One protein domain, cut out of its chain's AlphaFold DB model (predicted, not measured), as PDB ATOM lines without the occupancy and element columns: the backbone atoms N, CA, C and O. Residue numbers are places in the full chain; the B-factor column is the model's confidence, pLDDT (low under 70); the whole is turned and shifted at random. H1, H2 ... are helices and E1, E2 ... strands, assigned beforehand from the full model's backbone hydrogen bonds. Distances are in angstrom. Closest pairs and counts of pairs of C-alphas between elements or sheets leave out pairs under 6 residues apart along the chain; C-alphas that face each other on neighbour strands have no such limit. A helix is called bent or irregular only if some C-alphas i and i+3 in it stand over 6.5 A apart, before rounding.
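Overview. This is residues 2 to 103, 185 to 215 and 277 to 329 of the 332 residues of a protein of Haptolina brevifila (UniProt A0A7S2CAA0). One twisted sheet of eight strands curls round the long helix H2, with H1 folded back beside H2 on the same face and the short H3 packed on H2 beside E7. The small helices H4 and H5 lie at one end of the whole, past E8. The printed part has 186 residues, with named elements in the order H1 H2 E1 E2 E3 E4 E5 E6 E7 H3 H4 H5 E8. The sheet is branched and antiparallel throughout; the class is mixed, helices and strands. The whole is compact and rounded, with a radius of gyration of the C-alphas of 17.0 A and spans of 49 by 41 by 34 A.

Along the chain. Find C-alpha 2 at (14.443, 16.654, 24.185), where H1 begins and runs 18.7 A to residue 14. H2 takes residues 19 to 39, 30.3 A, and is irregular, with C-alphas 35 and 38 7.9 A apart. Then come E1, 40 to 46; E2, 49 to 54; E3, 58 to 62; E4, 70 to 84, 28.5 A; and E5, 90 to 101, 28.1 A. After the first cut find E6, 185 to 193, from C-alpha 185 at (20.384, 14.685, 0.822), and E7, 203 to 212, 29.1 A. After the second come H3, 279 to 284; H4, 305 to 311; H5, 314 to 318; and E8, 324 to 328, ending at (4.248, 5.893, 8.033).

Arrangement. Start at E4, which bends by 102 degrees at residue 76. E2 and E3 lie on one side of it, N 52 to O 78 at 2.8 A and N 60 to O 72 at 2.7 A. E5 lies on the other side, N 73 to O 98 at 2.8 A, and E3 E4 E5 form a meander, each strand the antiparallel neighbour of the one before. Edge strand E1 pairs with E2, N 44 to O 51 at 2.9 A. Edge strand E8 pairs with E3, N 59 to O 327 at 2.8 A. E6 is the antiparallel neighbour of E5, N 92 to O 188 at 2.8 A, and of edge strand E7, N 189 to O 207 at 2.9 A, and E6 and E7 form a hairpin. H1 and H2, a helical hairpin, touch at Leu 12 and Arg 22, C-alphas 6.3 A apart, at a shallow tilt of 20 degrees, opposite ways. H1 is over E2 and E4 at a height over the sheet of 8.9 A. H2, with residues 24 to 31 alone, touches H3, the closest C-alphas being those of Trp 28 and Ile 283, 5.0 A. H3 stands at the sheet's level. H5 only grazes the sheet; H4 is not on it and is close to but not clearly touching H5, the closest C-alphas being those of Trp 308 and Thr 314, 6.3 A. Every O i to N i+4 pair is within hydrogen-bond range in H1, H3, H4 and H5, and 15 of 17 in H2.

Size, cuts and confidence. The C-alphas of Gly 200 and Arg 300, the two farthest apart, are 52.5 A apart. Residues 104 to 184 and 216 to 276 are not printed; the gaps between C-alphas are 19.4 A and 27.1 A. The link from H3 to H4, 20 residues, is long. The mean pLDDT of the printed part is 87.4, and 24 residues are under 70: 197 to 200, 292 to 308, 310 to 311 and 320.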
ATOM      1  N   PRO A   2      14.079  15.315  23.687       91.69
ATOM      2  CA  PRO A   2      14.443  16.654  24.185       91.69
ATOM      3  C   PRO A   2      15.851  16.749  24.791       91.69
ATOM      4  O   PRO A   2      16.633  17.606  24.395       91.69
ATOM      5  N   ASP A   3      16.234  15.799  25.648       92.50
ATOM      6  CA  ASP A   3      17.572  15.791  26.262       92.50
ATOM      7  C   ASP A   3      18.706  15.653  25.237       92.50
ATOM      8  O   ASP A   3      19.803  16.172  25.435       92.50
ATOM      9  N   LYS A   4      18.457  14.946  24.128       93.25
ATOM     10  CA  LYS A   4      19.444  14.765  23.054       93.25
ATOM     11  C   LYS A   4      19.607  16.048  22.241       93.25
ATOM     12  O   LYS A   4      20.727  16.388  21.884       93.25
ATOM     13  N   LEU A   5      18.518  16.789  22.028       91.56
ATOM     14  CA  LEU A   5      18.555  18.113  21.407       91.56
ATOM     15  C   LEU A   5      19.352  19.115  22.253       91.56
ATOM     16  O   LEU A   5      20.178  19.837  21.707       91.56
ATOM     17  N   LEU A   6      19.179  19.112  23.579       93.25
ATOM     18  CA  LEU A   6      19.970  19.973  24.469       93.25
ATOM     19  C   LEU A   6      21.471  19.656  24.400       93.25
ATOM     20  O   LEU A   6      22.291  20.571  24.355       93.25
ATOM     21  N   LYS A   7      21.837  18.368  24.351       93.19
ATOM     22  CA  LYS A   7      23.235  17.944  24.171       93.19
ATOM     23  C   LYS A   7      23.804  18.389  22.825       93.19
ATOM     24  O   LYS A   7      24.927  18.876  22.783       93.19
ATOM     25  N   LEU A   8      23.023  18.260  21.754       92.69
ATOM     26  CA  LEU A   8      23.408  18.705  20.419       92.69
ATOM     27  C   LEU A   8      23.657  20.216  20.374       92.69
ATOM     28  O   LEU A   8      24.660  20.659  19.818       92.69
ATOM     29  N   ASP A   9      22.770  21.008  20.979       93.62
ATOM     30  CA  ASP A   9      22.930  22.460  21.033       93.62
ATOM     31  C   ASP A   9      24.185  22.864  21.821       93.62
ATOM     32  O   ASP A   9      24.996  23.659  21.341       93.62
ATOM     33  N   ALA A  10      24.398  22.259  22.995       93.38
ATOM     34  CA  ALA A  10      25.617  22.462  23.776       93.38
ATOM     35  C   ALA A  10      26.869  22.132  22.949       93.38
ATOM     36  O   ALA A  10      27.800  22.939  22.894       93.38
ATOM     37  N   ARG A  11      26.846  21.005  22.227       94.00
ATOM     38  CA  ARG A  11      27.958  20.553  21.394       94.00
ATOM     39  C   ARG A  11      28.274  21.511  20.246       94.00
ATOM     40  O   ARG A  11      29.438  21.837  20.035       94.00
ATOM     41  N   LEU A  12      27.266  22.038  19.549       92.00
ATOM     42  CA  LEU A  12      27.469  23.086  18.537       92.00
ATOM     43  C   LEU A  12      28.155  24.328  19.128       92.00
ATOM     44  O   LEU A  12      28.984  24.954  18.468       92.00
ATOM     45  N   GLY A  13      27.828  24.676  20.375       91.38
ATOM     46  CA  GLY A  13      28.507  25.738  21.117       91.38
ATOM     47  C   GLY A  13      29.977  25.441  21.395       91.38
ATOM     48  O   GLY A  13      30.824  26.294  21.142       91.38
ATOM     49  N   GLU A  14      30.282  24.238  21.880       93.44
ATOM     50  CA  GLU A  14      31.654  23.785  22.159       93.44
ATOM     51  C   GLU A  14      32.531  23.760  20.903       93.44
ATOM     52  O   GLU A  14      33.705  24.122  20.958       93.44
ATOM     53  N   LEU A  15      31.950  23.382  19.764       91.50
ATOM     54  CA  LEU A  15      32.624  23.348  18.467       91.50
ATOM     55  C   LEU A  15      32.867  24.746  17.861       91.50
ATOM     56  O   LEU A  15      33.467  24.853  16.795       91.50
ATOM     57  N   GLY A  16      32.421  25.823  18.520       91.25
ATOM     58  CA  GLY A  16      32.666  27.196  18.077       91.25
ATOM     59  C   GLY A  16      31.747  27.665  16.948       91.25
ATOM     60  O   GLY A  16      32.125  28.546  16.174       91.25
ATOM     61  N   ALA A  17      30.544  27.094  16.829       90.50
ATOM     62  CA  ALA A  17      29.590  27.517  15.811       90.50
ATOM     63  C   ALA A  17      29.186  28.986  16.001       90.50
ATOM     64  O   ALA A  17      28.935  29.450  17.118       90.50
ATOM     65  N   ASN A  18      29.058  29.718  14.894       94.75
ATOM     66  CA  ASN A  18      28.497  31.063  14.921       94.75
ATOM     67  C   ASN A  18      27.067  31.014  15.489       94.75
ATOM     68  O   ASN A  18      26.271  30.188  15.051       94.75
ATOM     69  N   GLY A  19      26.718  31.910  16.420       93.19
ATOM     70  CA  GLY A  19      25.428  31.862  17.124       93.19
ATOM     71  C   GLY A  19      24.200  31.813  16.204       93.19
ATOM     72  O   GLY A  19      23.280  31.038  16.454       93.19
ATOM     73  N   THR A  20      24.205  32.568  15.101       94.31
ATOM     74  CA  THR A  20      23.108  32.558  14.120       94.31
ATOM     75  C   THR A  20      23.041  31.237  13.354       94.31
ATOM     76  O   THR A  20      21.959  30.678  13.187       94.31
ATOM     77  N   LEU A  21      24.188  30.713  12.911       96.31
ATOM     78  CA  LEU A  21      24.253  29.461  12.146       96.31
ATOM     79  C   LEU A  21      23.940  28.243  13.022       96.31
ATOM     80  O   LEU A  21      23.222  27.345  12.589       96.31
ATOM     81  N   ARG A  22      24.404  28.258  14.276       95.94
ATOM     82  CA  ARG A  22      24.042  27.297  15.321       95.94
ATOM     83  C   ARG A  22      22.536  27.253  15.533       95.94
ATOM     84  O   ARG A  22      21.970  26.168  15.467       95.94
ATOM     85  N   SER A  23      21.900  28.410  15.750       96.00
ATOM     86  CA  SER A  23      20.444  28.482  15.936       96.00
ATOM     87  C   SER A  23      19.722  27.896  14.731       96.00
ATOM     88  O   SER A  23      18.877  27.033  14.896       96.00
ATOM     89  N   ALA A  24      20.114  28.282  13.514       96.44
ATOM     90  CA  ALA A  24      19.486  27.779  12.299       96.44
ATOM     91  C   ALA A  24      19.619  26.252  12.133       96.44
ATOM     92  O   ALA A  24      18.638  25.581  11.801       96.44
ATOM     93  N   ALA A  25      20.807  25.694  12.380       96.88
ATOM     94  CA  ALA A  25      21.032  24.252  12.323       96.88
ATOM     95  C   ALA A  25      20.215  23.517  13.397       96.88
ATOM     96  O   ALA A  25      19.512  22.553  13.090       96.88
ATOM     97  N   TYR A  26      20.251  24.003  14.640       96.44
ATOM     98  CA  TYR A  26      19.465  23.458  15.743       96.44
ATOM     99  C   TYR A  26      17.959  23.507  15.456       96.44
ATOM    100  O   TYR A  26      17.261  22.509  15.634       96.44
ATOM    101  N   ASP A  27      17.461  24.640  14.965       95.94
ATOM    102  CA  ASP A  27      16.052  24.852  14.654       95.94
ATOM    103  C   ASP A  27      15.586  23.916  13.541       95.94
ATOM    104  O   ASP A  27      14.493  23.355  13.643       95.94
ATOM    105  N   TRP A  28      16.412  23.678  12.517       95.81
ATOM    106  CA  TRP A  28      16.112  22.682  11.488       95.81
ATOM    107  C   TRP A  28      15.975  21.272  12.084       95.81
ATOM    108  O   TRP A  28      14.939  20.630  11.893       95.81
ATOM    109  N   ILE A  29      16.967  20.815  12.862       96.12
ATOM    110  CA  ILE A  29      16.967  19.476  13.482       96.12
ATOM    111  C   ILE A  29      15.780  19.317  14.437       96.12
ATOM    112  O   ILE A  29      15.062  18.318  14.395       96.12
ATOM    113  N   SER A  30      15.546  20.316  15.286       94.88
ATOM    114  CA  SER A  30      14.439  20.349  16.242       94.88
ATOM    115  C   SER A  30      13.088  20.296  15.530       94.88
ATOM    116  O   SER A  30      12.209  19.531  15.922       94.88
ATOM    117  N   THR A  31      12.932  21.059  14.447       93.69
ATOM    118  CA  THR A  31      11.705  21.088  13.644       93.69
ATOM    119  C   THR A  31      11.429  19.736  12.991       93.69
ATOM    120  O   THR A  31      10.308  19.232  13.091       93.69
ATOM    121  N   LEU A  32      12.451  19.122  12.389       93.81
ATOM    122  CA  LEU A  32      12.359  17.786  11.807       93.81
ATOM    123  C   LEU A  32      11.941  16.750  12.862       93.81
ATOM    124  O   LEU A  32      10.977  16.012  12.672       93.81
ATOM    125  N   LEU A  33      12.622  16.731  14.009       93.06
ATOM    126  CA  LEU A  33      12.379  15.755  15.071       93.06
ATOM    127  C   LEU A  33      11.023  15.896  15.748       93.06
ATOM    128  O   LEU A  33      10.424  14.883  16.099       93.06
ATOM    129  N   LYS A  34      10.524  17.123  15.919       91.12
ATOM    130  CA  LYS A  34       9.169  17.356  16.434       91.12
ATOM    131  C   LYS A  34       8.121  16.667  15.565       91.12
ATOM    132  O   LYS A  34       7.208  16.059  16.108       91.12
ATOM    133  N   GLY A  35       8.287  16.695  14.240       88.25
ATOM    134  CA  GLY A  35       7.377  16.009  13.317       88.25
ATOM    135  C   GLY A  35       7.455  14.489  13.353       88.25
ATOM    136  O   GLY A  35       6.483  13.820  13.026       88.25
ATOM    137  N   LEU A  36       8.590  13.940  13.780       91.75
ATOM    138  CA  LEU A  36       8.826  12.498  13.809       91.75
ATOM    139  C   LEU A  36       8.641  11.885  15.198       91.75
ATOM    140  O   LEU A  36       8.696  10.667  15.320       91.75
ATOM    141  N   GLN A  37       8.438  12.697  16.241       91.81
ATOM    142  CA  GLN A  37       8.582  12.289  17.643       91.81
ATOM    143  C   GLN A  37       7.759  11.048  18.027       91.81
ATOM    144  O   GLN A  37       8.247  10.205  18.777       91.81
ATOM    145  N   GLU A  38       6.547  10.904  17.487       90.12
ATOM    146  CA  GLU A  38       5.648   9.776  17.778       90.12
ATOM    147  C   GLU A  38       6.076   8.474  17.081       90.12
ATOM    148  O   GLU A  38       5.685   7.373  17.481       90.12
ATOM    149  N   HIS A  39       6.928   8.594  16.065       92.06
ATOM    150  CA  HIS A  39       7.443   7.500  15.249       92.06
ATOM    151  C   HIS A  39       8.867   7.090  15.634       92.06
ATOM    152  O   HIS A  39       9.359   6.074  15.140       92.06
ATOM    153  N   VAL A  40       9.524   7.828  16.533       95.31
ATOM    154  CA  VAL A  40      10.862   7.495  17.034       95.31
ATOM    155  C   VAL A  40      10.798   6.238  17.911       95.31
ATOM    156  O   VAL A  40      10.075   6.176  18.906       95.31
ATOM    157  N   ALA A  41      11.575   5.222  17.538       96.69
ATOM    158  CA  ALA A  41      11.828   4.013  18.320       96.69
ATOM    159  C   ALA A  41      13.072   4.165  19.210       96.69
ATOM    160  O   ALA A  41      13.071   3.725  20.357       96.69
ATOM    161  N   SER A  42      14.119   4.818  18.701       96.88
ATOM    162  CA  SER A  42      15.356   5.082  19.435       96.88
ATOM    163  C   SER A  42      15.956   6.430  19.038       96.88
ATOM    164  O   SER A  42      15.767   6.919  17.925       96.88
ATOM    165  N   CYS A  43      16.664   7.064  19.971       96.94
ATOM    166  CA  CYS A  43      17.340   8.333  19.728       96.94
ATOM    167  C   CYS A  43      18.605   8.409  20.580       96.94
ATOM    168  O   CYS A  43      18.548   8.465  21.814       96.94
ATOM    169  N   GLU A  44      19.743   8.418  19.905       96.69
ATOM    170  CA  GLU A  44      21.074   8.395  20.493       96.69
ATOM    171  C   GLU A  44      21.865   9.598  19.999       96.69
ATOM    172  O   GLU A  44      21.697  10.044  18.869       96.69
ATOM    173  N   PHE A  45      22.706  10.137  20.873       95.50
ATOM    174  CA  PHE A  45      23.632  11.208  20.537       95.50
ATOM    175  C   PHE A  45      24.980  10.793  21.101       95.50
ATOM    176  O   PHE A  45      25.070  10.590  22.318       95.50
ATOM    177  N   ASP A  46      25.945  10.604  20.212       92.94
ATOM    178  CA  ASP A  46      27.275  10.084  20.506       92.94
ATOM    179  C   ASP A  46      28.313  10.931  19.770       92.94
ATOM    180  O   ASP A  46      28.193  11.127  18.562       92.94
ATOM    181  N   ASP A  47      29.277  11.467  20.518       87.88
ATOM    182  CA  ASP A  47      30.241  12.481  20.081       87.88
ATOM    183  C   ASP A  47      29.597  13.659  19.323       87.88
ATOM    184  O   ASP A  47      29.108  14.620  19.923       87.88
ATOM    185  N   ASP A  48      29.587  13.560  17.997       93.12
ATOM    186  CA  ASP A  48      29.126  14.564  17.047       93.12
ATOM    187  C   ASP A  48      27.999  14.032  16.148       93.12
ATOM    188  O   ASP A  48      27.667  14.646  15.138       93.12
ATOM    189  N   GLU A  49      27.391  12.890  16.475       96.75
ATOM    190  CA  GLU A  49      26.376  12.245  15.644       96.75
ATOM    191  C   GLU A  49      25.068  11.999  16.401       96.75
ATOM    192  O   GLU A  49      25.022  11.344  17.444       96.75
ATOM    193  N   LEU A  50      23.967  12.498  15.835       97.25
ATOM    194  CA  LEU A  50      22.613  12.178  16.267       97.25
ATOM    195  C   LEU A  50      22.056  11.036  15.412       97.25
ATOM    196  O   LEU A  50      21.837  11.207  14.213       97.25
ATOM    197  N   ARG A  51      21.767   9.896  16.041       97.81
ATOM    198  CA  ARG A  51      21.147   8.723  15.412       97.81
ATOM    199  C   ARG A  51      19.702   8.588  15.863       97.81
ATOM    200  O   ARG A  51      19.401   8.616  17.058       97.81
ATOM    201  N   ILE A  52      18.802   8.422  14.907       97.56
ATOM    202  CA  ILE A  52      17.363   8.305  15.128       97.56
ATOM    203  C   ILE A  52      16.897   7.031  14.432       97.56
ATOM    204  O   ILE A  52      16.975   6.917  13.212       97.56
ATOM    205  N   GLY A  53      16.414   6.072  15.217       97.50
ATOM    206  CA  GLY A  53      15.697   4.911  14.705       97.50
ATOM    207  C   GLY A  53      14.205   5.204  14.708       97.50
ATOM    208  O   GLY A  53      13.643   5.526  15.755       97.50
ATOM    209  N   LEU A  54      13.557   5.095  13.555       96.62
ATOM    210  CA  LEU A  54      12.110   5.182  13.405       96.62
ATOM    211  C   LEU A  54      11.500   3.776  13.439       96.62
ATOM    212  O   LEU A  54      12.131   2.796  13.057       96.62
ATOM    213  N   ARG A  55      10.249   3.665  13.896       94.75
ATOM    214  CA  ARG A  55       9.509   2.386  13.896       94.75
ATOM    215  C   ARG A  55       9.279   1.849  12.483       94.75
ATOM    216  O   ARG A  55       9.141   0.647  12.301       94.75
ATOM    217  N   THR A  56       9.191   2.754  11.516       93.69
ATOM    218  CA  THR A  56       9.124   2.471  10.085       93.69
ATOM    219  C   THR A  56       9.601   3.702   9.317       93.69
ATOM    220  O   THR A  56       9.697   4.789   9.893       93.69
ATOM    221  N   ALA A  57       9.889   3.539   8.027       93.69
ATOM    222  CA  ALA A  57      10.166   4.660   7.140       93.69
ATOM    223  C   ALA A  57       8.964   5.621   7.077       93.69
ATOM    224  O   ALA A  57       7.815   5.213   7.253       93.69
ATOM    225  N   MET A  58       9.217   6.897   6.816       93.69
ATOM    226  CA  MET A  58       8.204   7.955   6.829       93.69
ATOM    227  C   MET A  58       8.190   8.698   5.499       93.69
ATOM    228  O   MET A  58       9.244   9.048   4.980       93.69
ATOM    229  N   ALA A  59       7.005   9.003   4.981       91.88
ATOM    230  CA  ALA A  59       6.816   9.975   3.912       91.88
ATOM    231  C   ALA A  59       6.338  11.303   4.502       91.88
ATOM    232  O   ALA A  59       5.507  11.324   5.409       91.88
ATOM    233  N   GLY A  60       6.870  12.404   3.988       91.50
ATOM    234  CA  GLY A  60       6.516  13.765   4.355       91.50
ATOM    235  C   GLY A  60       5.989  14.519   3.146       91.50
ATOM    236  O   GLY A  60       6.701  14.659   2.156       91.50
ATOM    237  N   GLU A  61       4.780  15.065   3.215       89.31
ATOM    238  CA  GLU A  61       4.249  15.906   2.142       89.31
ATOM    239  C   GLU A  61       3.981  17.324   2.639       89.31
ATOM    240  O   GLU A  61       3.359  17.528   3.682       89.31
ATOM    241  N   ILE A  62       4.433  18.328   1.881       89.00
ATOM    242  CA  ILE A  62       4.160  19.725   2.213       89.00
ATOM    243  C   ILE A  62       2.693  20.035   1.903       89.00
ATOM    244  O   ILE A  62       2.329  20.385   0.776       89.00
ATOM    245  N   ALA A  63       1.853  19.988   2.925       82.75
ATOM    246  CA  ALA A  63       0.416  20.186   2.852       82.75
ATOM    247  C   ALA A  63       0.004  21.658   2.842       82.75
ATOM    248  O   ALA A  63      -0.907  22.069   3.547       82.75
ATOM    249  N   THR A  64       0.675  22.477   2.028       79.00
ATOM    250  CA  THR A  64       0.250  23.860   1.784       79.00
ATOM    251  C   THR A  64       0.064  24.189   0.317       79.00
ATOM    252  O   THR A  64       0.502  23.456  -0.569       79.00
ATOM    253  N   ARG A  65      -0.494  25.372   0.044       76.31
ATOM    254  CA  ARG A  65      -0.484  25.988  -1.292       76.31
ATOM    255  C   ARG A  65       0.928  26.358  -1.783       76.31
ATOM    256  O   ARG A  65       1.064  26.928  -2.863       76.31
ATOM    257  N   SER A  66       1.988  26.077  -1.014       80.25
ATOM    258  CA  SER A  66       3.357  26.243  -1.497       80.25
ATOM    259  C   SER A  66       3.613  25.309  -2.678       80.25
ATOM    260  O   SER A  66       3.320  24.112  -2.611       80.25
ATOM    261  N   ARG A  67       4.224  25.856  -3.726       89.44
ATOM    262  CA  ARG A  67       4.530  25.168  -4.987       89.44
ATOM    263  C   ARG A  67       5.819  24.349  -4.918       89.44
ATOM    264  O   ARG A  67       6.593  24.345  -5.864       89.44
ATOM    265  N   VAL A  68       6.090  23.736  -3.767       91.62
ATOM    266  CA  VAL A  68       7.305  22.944  -3.553       91.62
ATOM    267  C   VAL A  68       7.138  21.596  -4.257       91.62
ATOM    268  O   VAL A  68       6.179  20.893  -3.944       91.62
ATOM    269  N   PRO A  69       8.020  21.244  -5.208       92.75
ATOM    270  CA  PRO A  69       7.801  20.118  -6.109       92.75
ATOM    271  C   PRO A  69       8.356  18.786  -5.592       92.75
ATOM    272  O   PRO A  69       8.542  17.868  -6.389       92.75
ATOM    273  N   VAL A  70       8.645  18.690  -4.291       94.31
ATOM    274  CA  VAL A  70       9.212  17.488  -3.672       94.31
ATOM    275  C   VAL A  70       8.326  16.960  -2.550       94.31
ATOM    276  O   VAL A  70       7.692  17.737  -1.831       94.31
ATOM    277  N   GLN A  71       8.322  15.640  -2.397       93.44
ATOM    278  CA  GLN A  71       7.946  14.946  -1.168       93.44
ATOM    279  C   GLN A  71       9.219  14.548  -0.415       93.44
ATOM    280  O   GLN A  71      10.255  14.322  -1.035       93.44
ATOM    281  N   PHE A  72       9.159  14.459   0.904       94.81
ATOM    282  CA  PHE A  72      10.255  13.968   1.731       94.81
ATOM    283  C   PHE A  72      10.057  12.488   2.030       94.81
ATOM    284  O   PHE A  72       8.933  12.032   2.213       94.81
ATOM    285  N   GLU A  73      11.147  11.747   2.138       94.62
ATOM    286  CA  GLU A  73      11.143  10.373   2.618       94.62
ATOM    287  C   GLU A  73      12.279  10.193   3.612       94.62
ATOM    288  O   GLU A  73      13.406  10.615   3.366       94.62
ATOM    289  N   ILE A  74      11.978   9.594   4.757       95.44
ATOM    290  CA  ILE A  74      12.951   9.314   5.806       95.44
ATOM    291  C   ILE A  74      13.008   7.810   5.985       95.44
ATOM    292  O   ILE A  74      11.979   7.173   6.217       95.44
ATOM    293  N   ALA A  75      14.206   7.250   5.860       94.69
ATOM    294  CA  ALA A  75      14.450   5.840   6.108       94.69
ATOM    295  C   ALA A  75      14.128   5.473   7.567       94.69
ATOM    296  O   ALA A  75      13.982   6.329   8.439       94.69
ATOM    297  N   ASP A  76      14.056   4.179   7.859       95.38
ATOM    298  CA  ASP A  76      13.921   3.675   9.231       95.38
ATOM    299  C   ASP A  76      15.087   4.107  10.142       95.38
ATOM    300  O   ASP A  76      14.967   4.097  11.368       95.38
ATOM    301  N   ARG A  77      16.211   4.528   9.555       96.56
ATOM    302  CA  ARG A  77      17.371   5.086  10.248       96.56
ATOM    303  C   ARG A  77      17.756   6.430   9.646       96.56
ATOM    304  O   ARG A  77      18.103   6.513   8.473       96.56
ATOM    305  N   LEU A  78      17.766   7.459  10.488       97.31
ATOM    306  CA  LEU A  78      18.275   8.787  10.172       97.31
ATOM    307  C   LEU A  78      19.520   9.060  11.018       97.31
ATOM    308  O   LEU A  78      19.486   8.899  12.239       97.31
ATOM    309  N   ALA A  79      20.607   9.492  10.385       97.69
ATOM    310  CA  ALA A  79      21.814   9.926  11.083       97.69
ATOM    311  C   ALA A  79      22.215  11.334  10.644       97.69
ATOM    312  O   ALA A  79      22.184  11.654   9.454       97.69
ATOM    313  N   LEU A  80      22.570  12.167  11.621       97.69
ATOM    314  CA  LEU A  80      22.996  13.548  11.434       97.69
ATOM    315  C   LEU A  80      24.358  13.735  12.108       97.69
ATOM    316  O   LEU A  80      24.418  13.840  13.334       97.69
ATOM    317  N   ALA A  81      25.434  13.770  11.323       97.31
ATOM    318  CA  ALA A  81      26.781  14.013  11.837       97.31
ATOM    319  C   ALA A  81      27.154  15.493  11.689       97.31
ATOM    320  O   ALA A  81      27.084  16.066  10.599       97.31
ATOM    321  N   LEU A  82      27.538  16.108  12.801       96.00
ATOM    322  CA  LEU A  82      27.811  17.529  12.951       96.00
ATOM    323  C   LEU A  82      29.299  17.807  12.764       96.00
ATOM    324  O   LEU A  82      30.166  17.057  13.204       96.00
ATOM    325  N   SER A  83      29.608  18.936  12.143       97.06
ATOM    326  CA  SER A  83      30.952  19.507  12.163       97.06
ATOM    327  C   SER A  83      30.873  21.023  12.044       97.06
ATOM    328  O   SER A  83      29.899  21.562  11.516       97.06
ATOM    329  N   VAL A  84      31.882  21.717  12.569       96.94
ATOM    330  CA  VAL A  84      31.958  23.180  12.532       96.94
ATOM    331  C   VAL A  84      33.299  23.604  11.945       96.94
ATOM    332  O   VAL A  84      34.347  23.092  12.341       96.94
ATOM    333  N   SER A  85      33.272  24.517  10.973       95.38
ATOM    334  CA  SER A  85      34.489  25.071  10.373       95.38
ATOM    335  C   SER A  85      35.162  26.087  11.303       95.38
ATOM    336  O   SER A  85      34.559  26.592  12.248       95.38
ATOM    337  N   LYS A  86      36.413  26.464  11.010       91.50
ATOM    338  CA  LYS A  86      37.134  27.492  11.787       91.50
ATOM    339  C   LYS A  86      36.433  28.854  11.769       91.50
ATOM    340  O   LYS A  86      36.579  29.641  12.697       91.50
ATOM    341  N   GLU A  87      35.676  29.128  10.715       91.38
ATOM    342  CA  GLU A  87      34.890  30.344  10.506       91.38
ATOM    343  C   GLU A  87      33.507  30.277  11.181       91.38
ATOM    344  O   GLU A  87      32.718  31.217  11.067       91.38
ATOM    345  N   GLY A  88      33.201  29.175  11.875       93.75
ATOM    346  CA  GLY A  88      31.949  28.962  12.595       93.75
ATOM    347  C   GLY A  88      30.782  28.503  11.717       93.75
ATOM    348  O   GLY A  88      29.639  28.579  12.174       93.75
ATOM    349  N   ALA A  89      31.035  28.060  10.477       96.56
ATOM    350  CA  ALA A  89      30.016  27.436   9.629       96.56
ATOM    351  C   ALA A  89      29.648  26.052  10.171       96.56
ATOM    352  O   ALA A  89      30.530  25.336  10.636       96.56
ATOM    353  N   VAL A  90      28.370  25.678  10.109       97.94
ATOM    354  CA  VAL A  90      27.876  24.388  10.610       97.94
ATOM    355  C   VAL A  90      27.548  23.485   9.430       97.94
ATOM    356  O   VAL A  90      26.714  23.833   8.599       97.94
ATOM    357  N   THR A  91      28.161  22.311   9.395       98.19
ATOM    358  CA  THR A  91      27.908  21.276   8.393       98.19
ATOM    359  C   THR A  91      27.208  20.097   9.053       98.19
ATOM    360  O   THR A  91      27.702  19.541  10.036       98.19
ATOM    361  N   LEU A  92      26.066  19.702   8.495       97.88
ATOM    362  CA  LEU A  92      25.325  18.500   8.863       97.88
ATOM    363  C   LEU A  92      25.443  17.487   7.733       97.88
ATOM    364  O   LEU A  92      24.852  17.685   6.674       97.88
ATOM    365  N   LYS A  93      26.162  16.389   7.950       98.00
ATOM    366  CA  LYS A  93      26.066  15.226   7.066       98.00
ATOM    367  C   LYS A  93      24.790  14.474   7.396       98.00
ATOM    368  O   LYS A  93      24.520  14.208   8.565       98.00
ATOM    369  N   VAL A  94      24.018  14.150   6.371       97.62
ATOM    370  CA  VAL A  94      22.692  13.556   6.501       97.62
ATOM    371  C   VAL A  94      22.704  12.183   5.849       97.62
ATOM    372  O   VAL A  94      23.152  12.029   4.718       97.62
ATOM    373  N   VAL A  95      22.204  11.184   6.571       97.19
ATOM    374  CA  VAL A  95      21.968   9.832   6.056       97.19
ATOM    375  C   VAL A  95      20.518   9.470   6.325       97.19
ATOM    376  O   VAL A  95      20.041   9.646   7.446       97.19
ATOM    377  N   GLY A  96      19.834   8.945   5.307       95.88
ATOM    378  CA  GLY A  96      18.458   8.461   5.432       95.88
ATOM    379  C   GLY A  96      17.373   9.511   5.190       95.88
ATOM    380  O   GLY A  96      16.235   9.269   5.574       95.88
ATOM    381  N   LEU A  97      17.688  10.655   4.564       96.50
ATOM    382  CA  LEU A  97      16.697  11.644   4.109       96.50
ATOM    383  C   LEU A  97      16.743  11.791   2.583       96.50
ATOM    384  O   LEU A  97      17.745  12.220   2.008       96.50
ATOM    385  N   LEU A  98      15.621  11.484   1.941       95.50
ATOM    386  CA  LEU A  98      15.410  11.556   0.503       95.50
ATOM    387  C   LEU A  98      14.300  12.544   0.157       95.50
ATOM    388  O   LEU A  98      13.449  12.908   0.969       95.50
ATOM    389  N   TRP A  99      14.367  13.009  -1.079       93.56
ATOM    390  CA  TRP A  99      13.469  13.970  -1.679       93.56
ATOM    391  C   TRP A  99      12.980  13.297  -2.948       93.56
ATOM    392  O   TRP A  99      13.793  12.917  -3.783       93.56
ATOM    393  N   GLY A 100      11.680  13.086  -3.076       92.81
ATOM    394  CA  GLY A 100      11.069  12.436  -4.226       92.81
ATOM    395  C   GLY A 100      10.195  13.391  -5.032       92.81
ATOM    396  O   GLY A 100       9.844  14.468  -4.544       92.81
ATOM    397  N   PRO A 101       9.790  12.999  -6.251       94.19
ATOM    398  CA  PRO A 101       8.700  13.675  -6.940       94.19
ATOM    399  C   PRO A 101       7.435  13.651  -6.078       94.19
ATOM    400  O   PRO A 101       7.136  12.643  -5.448       94.19
ATOM    401  N   VAL A 102       6.677  14.746  -6.079       92.69
ATOM    402  CA  VAL A 102       5.337  14.761  -5.474       92.69
ATOM    403  C   VAL A 102       4.402  13.767  -6.168       92.69
ATOM    404  O   VAL A 102       4.561  13.490  -7.362       92.69
ATOM    405  N   GLY A 103       3.383  13.288  -5.450       89.19
ATOM    406  CA  GLY A 103       2.347  12.433  -6.031       89.19
ATOM    407  C   GLY A 103       1.751  13.032  -7.313       89.19
ATOM    408  O   GLY A 103       1.454  14.232  -7.363       89.19
ATOM    409  N   LEU A 185      19.670  13.591   0.177       96.69
ATOM    410  CA  LEU A 185      20.384  14.685   0.822       96.69
ATOM    411  C   LEU A 185      21.607  14.126   1.541       96.69
ATOM    412  O   LEU A 185      21.464  13.317   2.449       96.69
ATOM    413  N   GLN A 186      22.798  14.566   1.142       97.75
ATOM    414  CA  GLN A 186      24.060  14.123   1.742       97.75
ATOM    415  C   GLN A 186      24.558  15.092   2.808       97.75
ATOM    416  O   GLN A 186      25.153  14.682   3.802       97.75
ATOM    417  N   GLN A 187      24.348  16.391   2.587       97.81
ATOM    418  CA  GLN A 187      24.898  17.429   3.448       97.81
ATOM    419  C   GLN A 187      24.032  18.685   3.431       97.81
ATOM    420  O   GLN A 187      23.501  19.047   2.382       97.81
ATOM    421  N   LEU A 188      23.946  19.366   4.573       98.06
ATOM    422  CA  LEU A 188      23.472  20.741   4.702       98.06
ATOM    423  C   LEU A 188      24.573  21.599   5.314       98.06
ATOM    424  O   LEU A 188      25.047  21.301   6.409       98.06
ATOM    425  N   ASP A 189      24.925  22.688   4.643       97.94
ATOM    426  CA  ASP A 189      25.899  23.656   5.132       97.94
ATOM    427  C   ASP A 189      25.205  24.967   5.475       97.94
ATOM    428  O   ASP A 189      24.725  25.689   4.599       97.94
ATOM    429  N   PHE A 190      25.174  25.282   6.766       98.12
ATOM    430  CA  PHE A 190      24.756  26.570   7.295       98.12
ATOM    431  C   PHE A 190      25.989  27.460   7.351       98.12
ATOM    432  O   PHE A 190      26.895  27.248   8.161       98.12
ATOM    433  N   CYS A 191      26.047  28.454   6.474       96.81
ATOM    434  CA  CYS A 191      27.225  29.295   6.319       96.81
ATOM    435  C   CYS A 191      26.846  30.747   6.028       96.81
ATOM    436  O   CYS A 191      25.673  31.115   5.950       96.81
ATOM    437  N   VAL A 192      27.861  31.598   5.908       95.19
ATOM    438  CA  VAL A 192      27.687  33.011   5.578       95.19
ATOM    439  C   VAL A 192      28.039  33.234   4.112       95.19
ATOM    440  O   VAL A 192      29.175  33.005   3.701       95.19
ATOM    441  N   PHE A 193      27.081  33.731   3.339       93.88
ATOM    442  CA  PHE A 193      27.305  34.246   1.997       93.88
ATOM    443  C   PHE A 193      27.929  35.645   2.057       93.88
ATOM    444  O   PHE A 193      27.508  36.485   2.855       93.88
ATOM    445  N   ARG A 194      28.931  35.898   1.208       90.56
ATOM    446  CA  ARG A 194      29.648  37.184   1.113       90.56
ATOM    447  C   ARG A 194      29.670  37.762  -0.309       90.56
ATOM    448  O   ARG A 194      30.551  38.560  -0.618       90.56
ATOM    449  N   GLY A 195      28.760  37.325  -1.174       84.06
ATOM    450  CA  GLY A 195      28.709  37.783  -2.560       84.06
ATOM    451  C   GLY A 195      28.124  39.183  -2.743       84.06
ATOM    452  O   GLY A 195      27.831  39.892  -1.777       84.06
ATOM    453  N   SER A 196      27.971  39.594  -4.003       71.06
ATOM    454  CA  SER A 196      27.609  40.969  -4.377       71.06
ATOM    455  C   SER A 196      26.102  41.235  -4.492       71.06
ATOM    456  O   SER A 196      25.709  42.333  -4.886       71.06
ATOM    457  N   ASP A 197      25.246  40.293  -4.070       61.50
ATOM    458  CA  ASP A 197      23.780  40.288  -4.258       61.50
ATOM    459  C   ASP A 197      22.972  41.416  -3.568       61.50
ATOM    460  O   ASP A 197      21.738  41.409  -3.574       61.50
ATOM    461  N   GLY A 198      23.648  42.466  -3.090       52.53
ATOM    462  CA  GLY A 198      23.082  43.814  -3.155       52.53
ATOM    463  C   GLY A 198      23.200  44.669  -1.903       52.53
ATOM    464  O   GLY A 198      22.635  45.762  -1.893       52.53
ATOM    465  N   LYS A 199      23.896  44.232  -0.843       55.62
ATOM    466  CA  LYS A 199      24.068  45.069   0.367       55.62
ATOM    467  C   LYS A 199      25.454  45.054   1.012       55.62
ATOM    468  O   LYS A 199      25.640  45.760   1.996       55.62
ATOM    469  N   GLY A 200      26.409  44.266   0.513       68.44
ATOM    470  CA  GLY A 200      27.761  44.146   1.092       68.44
ATOM    471  C   GLY A 200      27.815  43.539   2.505       68.44
ATOM    472  O   GLY A 200      28.897  43.230   3.001       68.44
ATOM    473  N   SER A 201      26.664  43.344   3.150       81.44
ATOM    474  CA  SER A 201      26.546  42.693   4.446       81.44
ATOM    475  C   SER A 201      26.529  41.176   4.276       81.44
ATOM    476  O   SER A 201      25.791  40.679   3.425       81.44
ATOM    477  N   PRO A 202      27.277  40.432   5.102       88.62
ATOM    478  CA  PRO A 202      27.217  38.981   5.092       88.62
ATOM    479  C   PRO A 202      25.803  38.477   5.427       88.62
ATOM    480  O   PRO A 202      25.158  39.003   6.336       88.62
ATOM    481  N   VAL A 203      25.329  37.453   4.711       92.50
ATOM    482  CA  VAL A 203      23.975  36.887   4.873       92.50
ATOM    483  C   VAL A 203      24.070  35.417   5.267       92.50
ATOM    484  O   VAL A 203      24.824  34.661   4.661       92.50
ATOM    485  N   ALA A 204      23.311  34.988   6.277       95.12
ATOM    486  CA  ALA A 204      23.208  33.572   6.620       95.12
ATOM    487  C   ALA A 204      22.453  32.810   5.521       95.12
ATOM    488  O   ALA A 204      21.381  33.234   5.086       95.12
ATOM    489  N   GLN A 205      22.996  31.673   5.103       96.31
ATOM    490  CA  GLN A 205      22.428  30.820   4.067       96.31
ATOM    491  C   GLN A 205      22.499  29.346   4.460       96.31
ATOM    492  O   GLN A 205      23.260  28.963   5.351       96.31
ATOM    493  N   VAL A 206      21.728  28.531   3.747       97.69
ATOM    494  CA  VAL A 206      21.858  27.075   3.727       97.69
ATOM    495  C   VAL A 206      22.059  26.628   2.287       97.69
ATOM    496  O   VAL A 206      21.329  27.069   1.394       97.69
ATOM    497  N   VAL A 207      23.024  25.741   2.071       97.38
ATOM    498  CA  VAL A 207      23.219  25.017   0.808       97.38
ATOM    499  C   VAL A 207      23.205  23.517   1.074       97.38
ATOM    500  O   VAL A 207      23.526  23.077   2.178       97.38
ATOM    501  N   ALA A 208      22.790  22.735   0.085       97.38
ATOM    502  CA  ALA A 208      22.742  21.288   0.170       97.38
ATOM    503  C   ALA A 208      23.713  20.649  -0.816       97.38
ATOM    504  O   ALA A 208      23.797  21.054  -1.973       97.38
ATOM    505  N   THR A 209      24.364  19.578  -0.370       96.94
ATOM    506  CA  THR A 209      24.954  18.597  -1.281       96.94
ATOM    507  C   THR A 209      23.989  17.436  -1.413       96.94
ATOM    508  O   THR A 209      23.509  16.889  -0.415       96.94
ATOM    509  N   THR A 210      23.710  17.050  -2.650       95.88
ATOM    510  CA  THR A 210      22.768  15.987  -2.974       95.88
ATOM    511  C   THR A 210      23.407  14.960  -3.904       95.88
ATOM    512  O   THR A 210      24.420  15.234  -4.550       95.88
ATOM    513  N   ARG A 211      22.834  13.756  -3.958       94.94
ATOM    514  CA  ARG A 211      23.198  12.725  -4.939       94.94
ATOM    515  C   ARG A 211      21.957  12.034  -5.481       94.94
ATOM    516  O   ARG A 211      20.929  12.006  -4.806       94.94
ATOM    517  N   ASP A 212      22.064  11.465  -6.673       94.19
ATOM    518  CA  ASP A 212      21.001  10.622  -7.220       94.19
ATOM    519  C   ASP A 212      20.761   9.415  -6.291       94.19
ATOM    520  O   ASP A 212      21.706   8.854  -5.729       94.19
ATOM    521  N   ASP A 213      19.492   9.054  -6.100       94.19
ATOM    522  CA  ASP A 213      19.091   7.898  -5.294       94.19
ATOM    523  C   ASP A 213      19.514   6.601  -6.014       94.19
ATOM    524  O   ASP A 213      19.097   6.383  -7.152       94.19
ATOM    525  N   PRO A 214      20.322   5.709  -5.411       92.50
ATOM    526  CA  PRO A 214      20.704   4.450  -6.053       92.50
ATOM    527  C   PRO A 214      19.508   3.593  -6.494       92.50
ATOM    528  O   PRO A 214      19.619   2.822  -7.445       92.50
ATOM    529  N   GLU A 215      18.349   3.739  -5.850       93.25
ATOM    530  CA  GLU A 215      17.148   2.999  -6.223       93.25
ATOM    531  C   GLU A 215      16.502   3.479  -7.533       93.25
ATOM    532  O   GLU A 215      15.759   2.724  -8.157       93.25
ATOM    533  N   ALA A 277      19.621  29.060   0.132       95.94
ATOM    534  CA  ALA A 277      18.338  29.183   0.803       95.94
ATOM    535  C   ALA A 277      18.458  30.032   2.073       95.94
ATOM    536  O   ALA A 277      19.395  29.879   2.855       95.94
ATOM    537  N   VAL A 278      17.466  30.890   2.324       94.81
ATOM    538  CA  VAL A 278      17.359  31.595   3.607       94.81
ATOM    539  C   VAL A 278      16.986  30.567   4.682       94.81
ATOM    540  O   VAL A 278      15.936  29.928   4.525       94.81
ATOM    541  N   PRO A 279      17.766  30.419   5.774       95.38
ATOM    542  CA  PRO A 279      17.556  29.351   6.748       95.38
ATOM    543  C   PRO A 279      16.130  29.304   7.295       95.38
ATOM    544  O   PRO A 279      15.498  28.258   7.272       95.38
ATOM    545  N   GLU A 280      15.567  30.450   7.667       93.56
ATOM    546  CA  GLU A 280      14.194  30.560   8.178       93.56
ATOM    547  C   GLU A 280      13.144  30.028   7.189       93.56
ATOM    548  O   GLU A 280      12.189  29.354   7.574       93.56
ATOM    549  N   THR A 281      13.315  30.315   5.891       91.44
ATOM    550  CA  THR A 281      12.387  29.842   4.852       91.44
ATOM    551  C   THR A 281      12.537  28.340   4.635       91.44
ATOM    552  O   THR A 281      11.527  27.660   4.467       91.44
ATOM    553  N   PHE A 282      13.770  27.831   4.670       92.75
ATOM    554  CA  PHE A 282      14.076  26.409   4.545       92.75
ATOM    555  C   PHE A 282      13.552  25.595   5.736       92.75
ATOM    556  O   PHE A 282      12.810  24.639   5.533       92.75
ATOM    557  N   ILE A 283      13.847  26.011   6.971       93.69
ATOM    558  CA  ILE A 283      13.385  25.367   8.214       93.69
ATOM    559  C   ILE A 283      11.862  25.269   8.233       93.69
ATOM    560  O   ILE A 283      11.303  24.220   8.551       93.69
ATOM    561  N   LYS A 284      11.181  26.340   7.809       90.00
ATOM    562  CA  LYS A 284       9.722  26.370   7.721       90.00
ATOM    563  C   LYS A 284       9.155  25.272   6.819       90.00
ATOM    564  O   LYS A 284       8.034  24.840   7.053       90.00
ATOM    565  N   LEU A 285       9.891  24.795   5.810       88.50
ATOM    566  CA  LEU A 285       9.427  23.698   4.951       88.50
ATOM    567  C   LEU A 285       9.285  22.372   5.695       88.50
ATOM    568  O   LEU A 285       8.540  21.535   5.209       88.50
ATOM    569  N   PHE A 286       9.955  22.198   6.837       89.50
ATOM    570  CA  PHE A 286       9.945  20.970   7.637       89.50
ATOM    571  C   PHE A 286       9.023  21.047   8.857       89.50
ATOM    572  O   PHE A 286       8.902  20.066   9.588       89.50
ATOM    573  N   THR A 287       8.376  22.190   9.106       89.19
ATOM    574  CA  THR A 287       7.499  22.350  10.271       89.19
ATOM    575  C   THR A 287       6.358  21.348  10.209       89.19
ATOM    576  O   THR A 287       5.591  21.337   9.250       89.19
ATOM    577  N   ALA A 288       6.255  20.491  11.219       84.38
ATOM    578  CA  ALA A 288       5.224  19.470  11.280       84.38
ATOM    579  C   ALA A 288       3.828  20.091  11.375       84.38
ATOM    580  O   ALA A 288       3.637  21.105  12.042       84.38
ATOM    581  N   SER A 289       2.876  19.494  10.673       82.38
ATOM    582  CA  SER A 289       1.448  19.720  10.875       82.38
ATOM    583  C   SER A 289       0.995  19.139  12.216       82.38
ATOM    584  O   SER A 289       1.561  18.160  12.698       82.38
ATOM    585  N   ASP A 290      -0.049  19.740  12.791       73.75
ATOM    586  CA  ASP A 290      -0.720  19.228  13.994       73.75
ATOM    587  C   ASP A 290      -1.496  17.920  13.726       73.75
ATOM    588  O   ASP A 290      -1.955  17.261  14.658       73.75
ATOM    589  N   VAL A 291      -1.663  17.542  12.455       72.25
ATOM    590  CA  VAL A 291      -2.351  16.330  12.007       72.25
ATOM    591  C   VAL A 291      -1.328  15.316  11.496       72.25
ATOM    592  O   VAL A 291      -0.465  15.631  10.679       72.25
ATOM    593  N   VAL A 292      -1.454  14.069  11.952       67.00
ATOM    594  CA  VAL A 292      -0.649  12.928  11.489       67.00
ATOM    595  C   VAL A 292      -1.403  12.187  10.378       67.00
ATOM    596  O   VAL A 292      -2.609  11.964  10.496       67.00
ATOM    597  N   GLY A 293      -0.701  11.776   9.317       67.25
ATOM    598  CA  GLY A 293      -1.282  11.066   8.168       67.25
ATOM    599  C   GLY A 293      -1.617  11.961   6.967       67.25
ATOM    600  O   GLY A 293      -1.489  13.182   7.011       67.25
ATOM    601  N   GLY A 294      -2.030  11.343   5.859       69.31
ATOM    602  CA  GLY A 294      -2.490  12.032   4.648       69.31
ATOM    603  C   GLY A 294      -1.390  12.548   3.713       69.31
ATOM    604  O   GLY A 294      -1.704  13.284   2.780       69.31
ATOM    605  N   ALA A 295      -0.127  12.168   3.928       66.88
ATOM    606  CA  ALA A 295       0.993  12.504   3.041       66.88
ATOM    607  C   ALA A 295       1.075  11.600   1.802       66.88
ATOM    608  O   ALA A 295       1.789  11.913   0.856       66.88
ATOM    609  N   THR A 296       0.379  10.458   1.810       63.75
ATOM    610  CA  THR A 296       0.369   9.504   0.695       63.75
ATOM    611  C   THR A 296      -1.059   9.148   0.295       63.75
ATOM    612  O   THR A 296      -1.960   9.079   1.134       63.75
ATOM    613  N   LEU A 297      -1.266   8.884  -0.998       60.78
ATOM    614  CA  LEU A 297      -2.554   8.438  -1.548       60.78
ATOM    615  C   LEU A 297      -3.012   7.084  -0.995       60.78
ATOM    616  O   LEU A 297      -4.203   6.787  -1.001       60.78
ATOM    617  N   THR A 298      -2.070   6.262  -0.536       57.59
ATOM    618  CA  THR A 298      -2.316   4.912  -0.021       57.59
ATOM    619  C   THR A 298      -2.629   4.883   1.472       57.59
ATOM    620  O   THR A 298      -2.886   3.802   2.007       57.59
ATOM    621  N   ASP A 299      -2.633   6.037   2.148       56.69
ATOM    622  CA  ASP A 299      -2.965   6.110   3.565       56.69
ATOM    623  C   ASP A 299      -4.419   5.673   3.805       56.69
ATOM    624  O   ASP A 299      -5.375   6.289   3.324       56.69
ATOM    625  N   ARG A 300      -4.573   4.568   4.542       50.59
ATOM    626  CA  ARG A 300      -5.868   3.987   4.924       50.59
ATOM    627  C   ARG A 300      -6.423   4.581   6.220       50.59
ATOM    628  O   ARG A 300      -7.538   4.226   6.601       50.59
ATOM    629  N   MET A 301      -5.666   5.425   6.926       50.00
ATOM    630  CA  MET A 301      -6.130   6.078   8.151       50.00
ATOM    631  C   MET A 301      -7.005   7.309   7.856       50.00
ATOM    632  O   MET A 301      -7.035   7.831   6.746       50.00
ATOM    633  N   ALA A 302      -7.788   7.713   8.864       44.28
ATOM    634  CA  ALA A 302      -9.100   8.380   8.802       44.28
ATOM    635  C   ALA A 302      -9.239   9.716   8.026       44.28
ATOM    636  O   ALA A 302     -10.338  10.266   7.979       44.28
ATOM    637  N   LEU A 303      -8.180  10.238   7.405       51.03
ATOM    638  CA  LEU A 303      -8.171  11.474   6.613       51.03
ATOM    639  C   LEU A 303      -7.316  11.308   5.346       51.03
ATOM    640  O   LEU A 303      -6.461  12.150   5.068       51.03
ATOM    641  N   GLY A 304      -7.512  10.204   4.613       52.91
ATOM    642  CA  GLY A 304      -6.755   9.872   3.400       52.91
ATOM    643  C   GLY A 304      -6.482  11.094   2.512       52.91
ATOM    644  O   GLY A 304      -7.322  11.992   2.403       52.91
ATOM    645  N   ALA A 305      -5.303  11.132   1.877       52.88
ATOM    646  CA  ALA A 305      -4.795  12.289   1.121       52.88
ATOM    647  C   ALA A 305      -5.816  12.908   0.140       52.88
ATOM    648  O   ALA A 305      -5.781  14.109  -0.129       52.88
ATOM    649  N   MET A 306      -6.784  12.107  -0.316       55.03
ATOM    650  CA  MET A 306      -7.869  12.519  -1.200       55.03
ATOM    651  C   MET A 306      -8.769  13.639  -0.656       55.03
ATOM    652  O   MET A 306      -9.300  14.394  -1.464       55.03
ATOM    653  N   THR A 307      -8.965  13.806   0.658       61.59
ATOM    654  CA  THR A 307      -9.922  14.820   1.158       61.59
ATOM    655  C   THR A 307      -9.289  16.206   1.261       61.59
ATOM    656  O   THR A 307      -9.818  17.181   0.725       61.59
ATOM    657  N   TRP A 308      -8.111  16.327   1.883       68.19
ATOM    658  CA  TRP A 308      -7.518  17.649   2.091       68.19
ATOM    659  C   TRP A 308      -6.941  18.250   0.806       68.19
ATOM    660  O   TRP A 308      -7.029  19.468   0.608       68.19
ATOM    661  N   GLN A 309      -6.416  17.402  -0.089       70.69
ATOM    662  CA  GLN A 309      -5.935  17.810  -1.406       70.69
ATOM    663  C   GLN A 309      -7.062  18.052  -2.402       70.69
ATOM    664  O   GLN A 309      -6.796  18.681  -3.415       70.69
ATOM    665  N   LYS A 310      -8.312  17.663  -2.153       67.81
ATOM    666  CA  LYS A 310      -9.438  17.991  -3.044       67.81
ATOM    667  C   LYS A 310     -10.230  19.214  -2.580       67.81
ATOM    668  O   LYS A 310     -10.493  20.113  -3.378       67.81
ATOM    669  N   ASP A 311     -10.417  19.357  -1.272       68.81
ATOM    670  CA  ASP A 311     -11.261  20.411  -0.690       68.81
ATOM    671  C   ASP A 311     -10.478  21.626  -0.152       68.81
ATOM    672  O   ASP A 311     -11.029  22.490   0.523       68.81
ATOM    673  N   ASP A 312      -9.175  21.700  -0.439       71.94
ATOM    674  CA  ASP A 312      -8.239  22.725   0.048       71.94
ATOM    675  C   ASP A 312      -8.309  22.906   1.567       71.94
ATOM    676  O   ASP A 312      -8.344  24.014   2.109       71.94
ATOM    677  N   MET A 313      -8.306  21.783   2.284       72.81
ATOM    678  CA  MET A 313      -8.315  21.785   3.747       72.81
ATOM    679  C   MET A 313      -6.922  22.028   4.337       72.81
ATOM    680  O   MET A 313      -6.734  21.819   5.530       72.81
ATOM    681  N   THR A 314      -5.976  22.521   3.528       72.94
ATOM    682  CA  THR A 314      -4.620  22.951   3.896       72.94
ATOM    683  C   THR A 314      -4.569  23.536   5.309       72.94
ATOM    684  O   THR A 314      -3.903  22.990   6.175       72.94
ATOM    685  N   PHE A 315      -5.337  24.599   5.571       73.62
ATOM    686  CA  PHE A 315      -5.317  25.299   6.860       73.62
ATOM    687  C   PHE A 315      -5.784  24.426   8.033       73.62
ATOM    688  O   PHE A 315      -5.227  24.512   9.122       73.62
ATOM    689  N   LYS A 316      -6.784  23.565   7.810       73.38
ATOM    690  CA  LYS A 316      -7.284  22.639   8.837       73.38
ATOM    691  C   LYS A 316      -6.262  21.552   9.153       73.38
ATOM    692  O   LYS A 316      -6.156  21.156  10.302       73.38
ATOM    693  N   MET A 317      -5.532  21.088   8.139       71.56
ATOM    694  CA  MET A 317      -4.503  20.068   8.311       71.56
ATOM    695  C   MET A 317      -3.272  20.662   8.980       71.56
ATOM    696  O   MET A 317      -2.764  20.134   9.956       71.56
ATOM    697  N   THR A 318      -2.773  21.787   8.484       71.06
ATOM    698  CA  THR A 318      -1.477  22.306   8.917       71.06
ATOM    699  C   THR A 318      -1.514  23.172  10.169       71.06
ATOM    700  O   THR A 318      -0.451  23.511  10.685       71.06
ATOM    701  N   GLY A 319      -2.698  23.586  10.618       72.19
ATOM    702  CA  GLY A 319      -2.823  24.606  11.651       72.19
ATOM    703  C   GLY A 319      -2.188  25.932  11.219       72.19
ATOM    704  O   GLY A 319      -2.021  26.224  10.026       72.19
ATOM    705  N   GLU A 320      -1.810  26.750  12.200       67.44
ATOM    706  CA  GLU A 320      -1.266  28.093  11.965       67.44
ATOM    707  C   GLU A 320       0.164  28.057  11.392       67.44
ATOM    708  O   GLU A 320       0.572  28.915  10.593       67.44
ATOM    709  N   HIS A 321       0.943  27.038  11.766       73.25
ATOM    710  CA  HIS A 321       2.393  27.024  11.546       73.25
ATOM    711  C   HIS A 321       2.928  25.769  10.863       73.25
ATOM    712  O   HIS A 321       3.962  25.859  10.198       73.25
ATOM    713  N   GLY A 322       2.222  24.643  10.946       74.38
ATOM    714  CA  GLY A 322       2.641  23.401  10.317       74.38
ATOM    715  C   GLY A 322       2.689  23.488   8.800       74.38
ATOM    716  O   GLY A 322       2.110  24.381   8.175       74.38
ATOM    717  N   ARG A 323       3.446  22.593   8.180       82.00
ATOM    718  CA  ARG A 323       3.680  22.549   6.734       82.00
ATOM    719  C   ARG A 323       3.770  21.124   6.212       82.00
ATOM    720  O   ARG A 323       3.269  20.905   5.118       82.00
ATOM    721  N   VAL A 324       4.356  20.190   6.957       88.19
ATOM    722  CA  VAL A 324       4.555  18.798   6.527       88.19
ATOM    723  C   VAL A 324       3.598  17.865   7.247       88.19
ATOM    724  O   VAL A 324       3.575  17.840   8.476       88.19
ATOM    725  N   LEU A 325       2.851  17.077   6.477       87.50
ATOM    726  CA  LEU A 325       2.168  15.885   6.967       87.50
ATOM    727  C   LEU A 325       3.152  14.723   6.919       87.50
ATOM    728  O   LEU A 325       3.710  14.458   5.857       87.50
ATOM    729  N   TRP A 326       3.355  14.040   8.041       89.00
ATOM    730  CA  TRP A 326       4.152  12.816   8.096       89.00
ATOM    731  C   TRP A 326       3.229  11.599   8.078       89.00
ATOM    732  O   TRP A 326       2.198  11.575   8.750       89.00
ATOM    733  N   THR A 327       3.565  10.588   7.285       88.25
ATOM    734  CA  THR A 327       2.802   9.341   7.163       88.25
ATOM    735  C   THR A 327       3.750   8.145   7.188       88.25
ATOM    736  O   THR A 327       4.709   8.122   6.414       88.25
ATOM    737  N   PRO A 328       3.500   7.144   8.047       88.25
ATOM    738  CA  PRO A 328       4.248   5.893   8.033       88.25
ATOM    739  C   PRO A 328       4.150   5.181   6.681       88.25
ATOM    740  O   PRO A 328       3.057   4.924   6.177       88.25
ATOM    741  N   LEU A 329       5.296   4.817   6.113       85.75
ATOM    742  CA  LEU A 329       5.382   3.921   4.968       85.75
ATOM    743  C   LEU A 329       5.339   2.492   5.498       85.75
ATOM    744  O   LEU A 329       6.350   1.949   5.937       85.75
TER     745      LEU A 329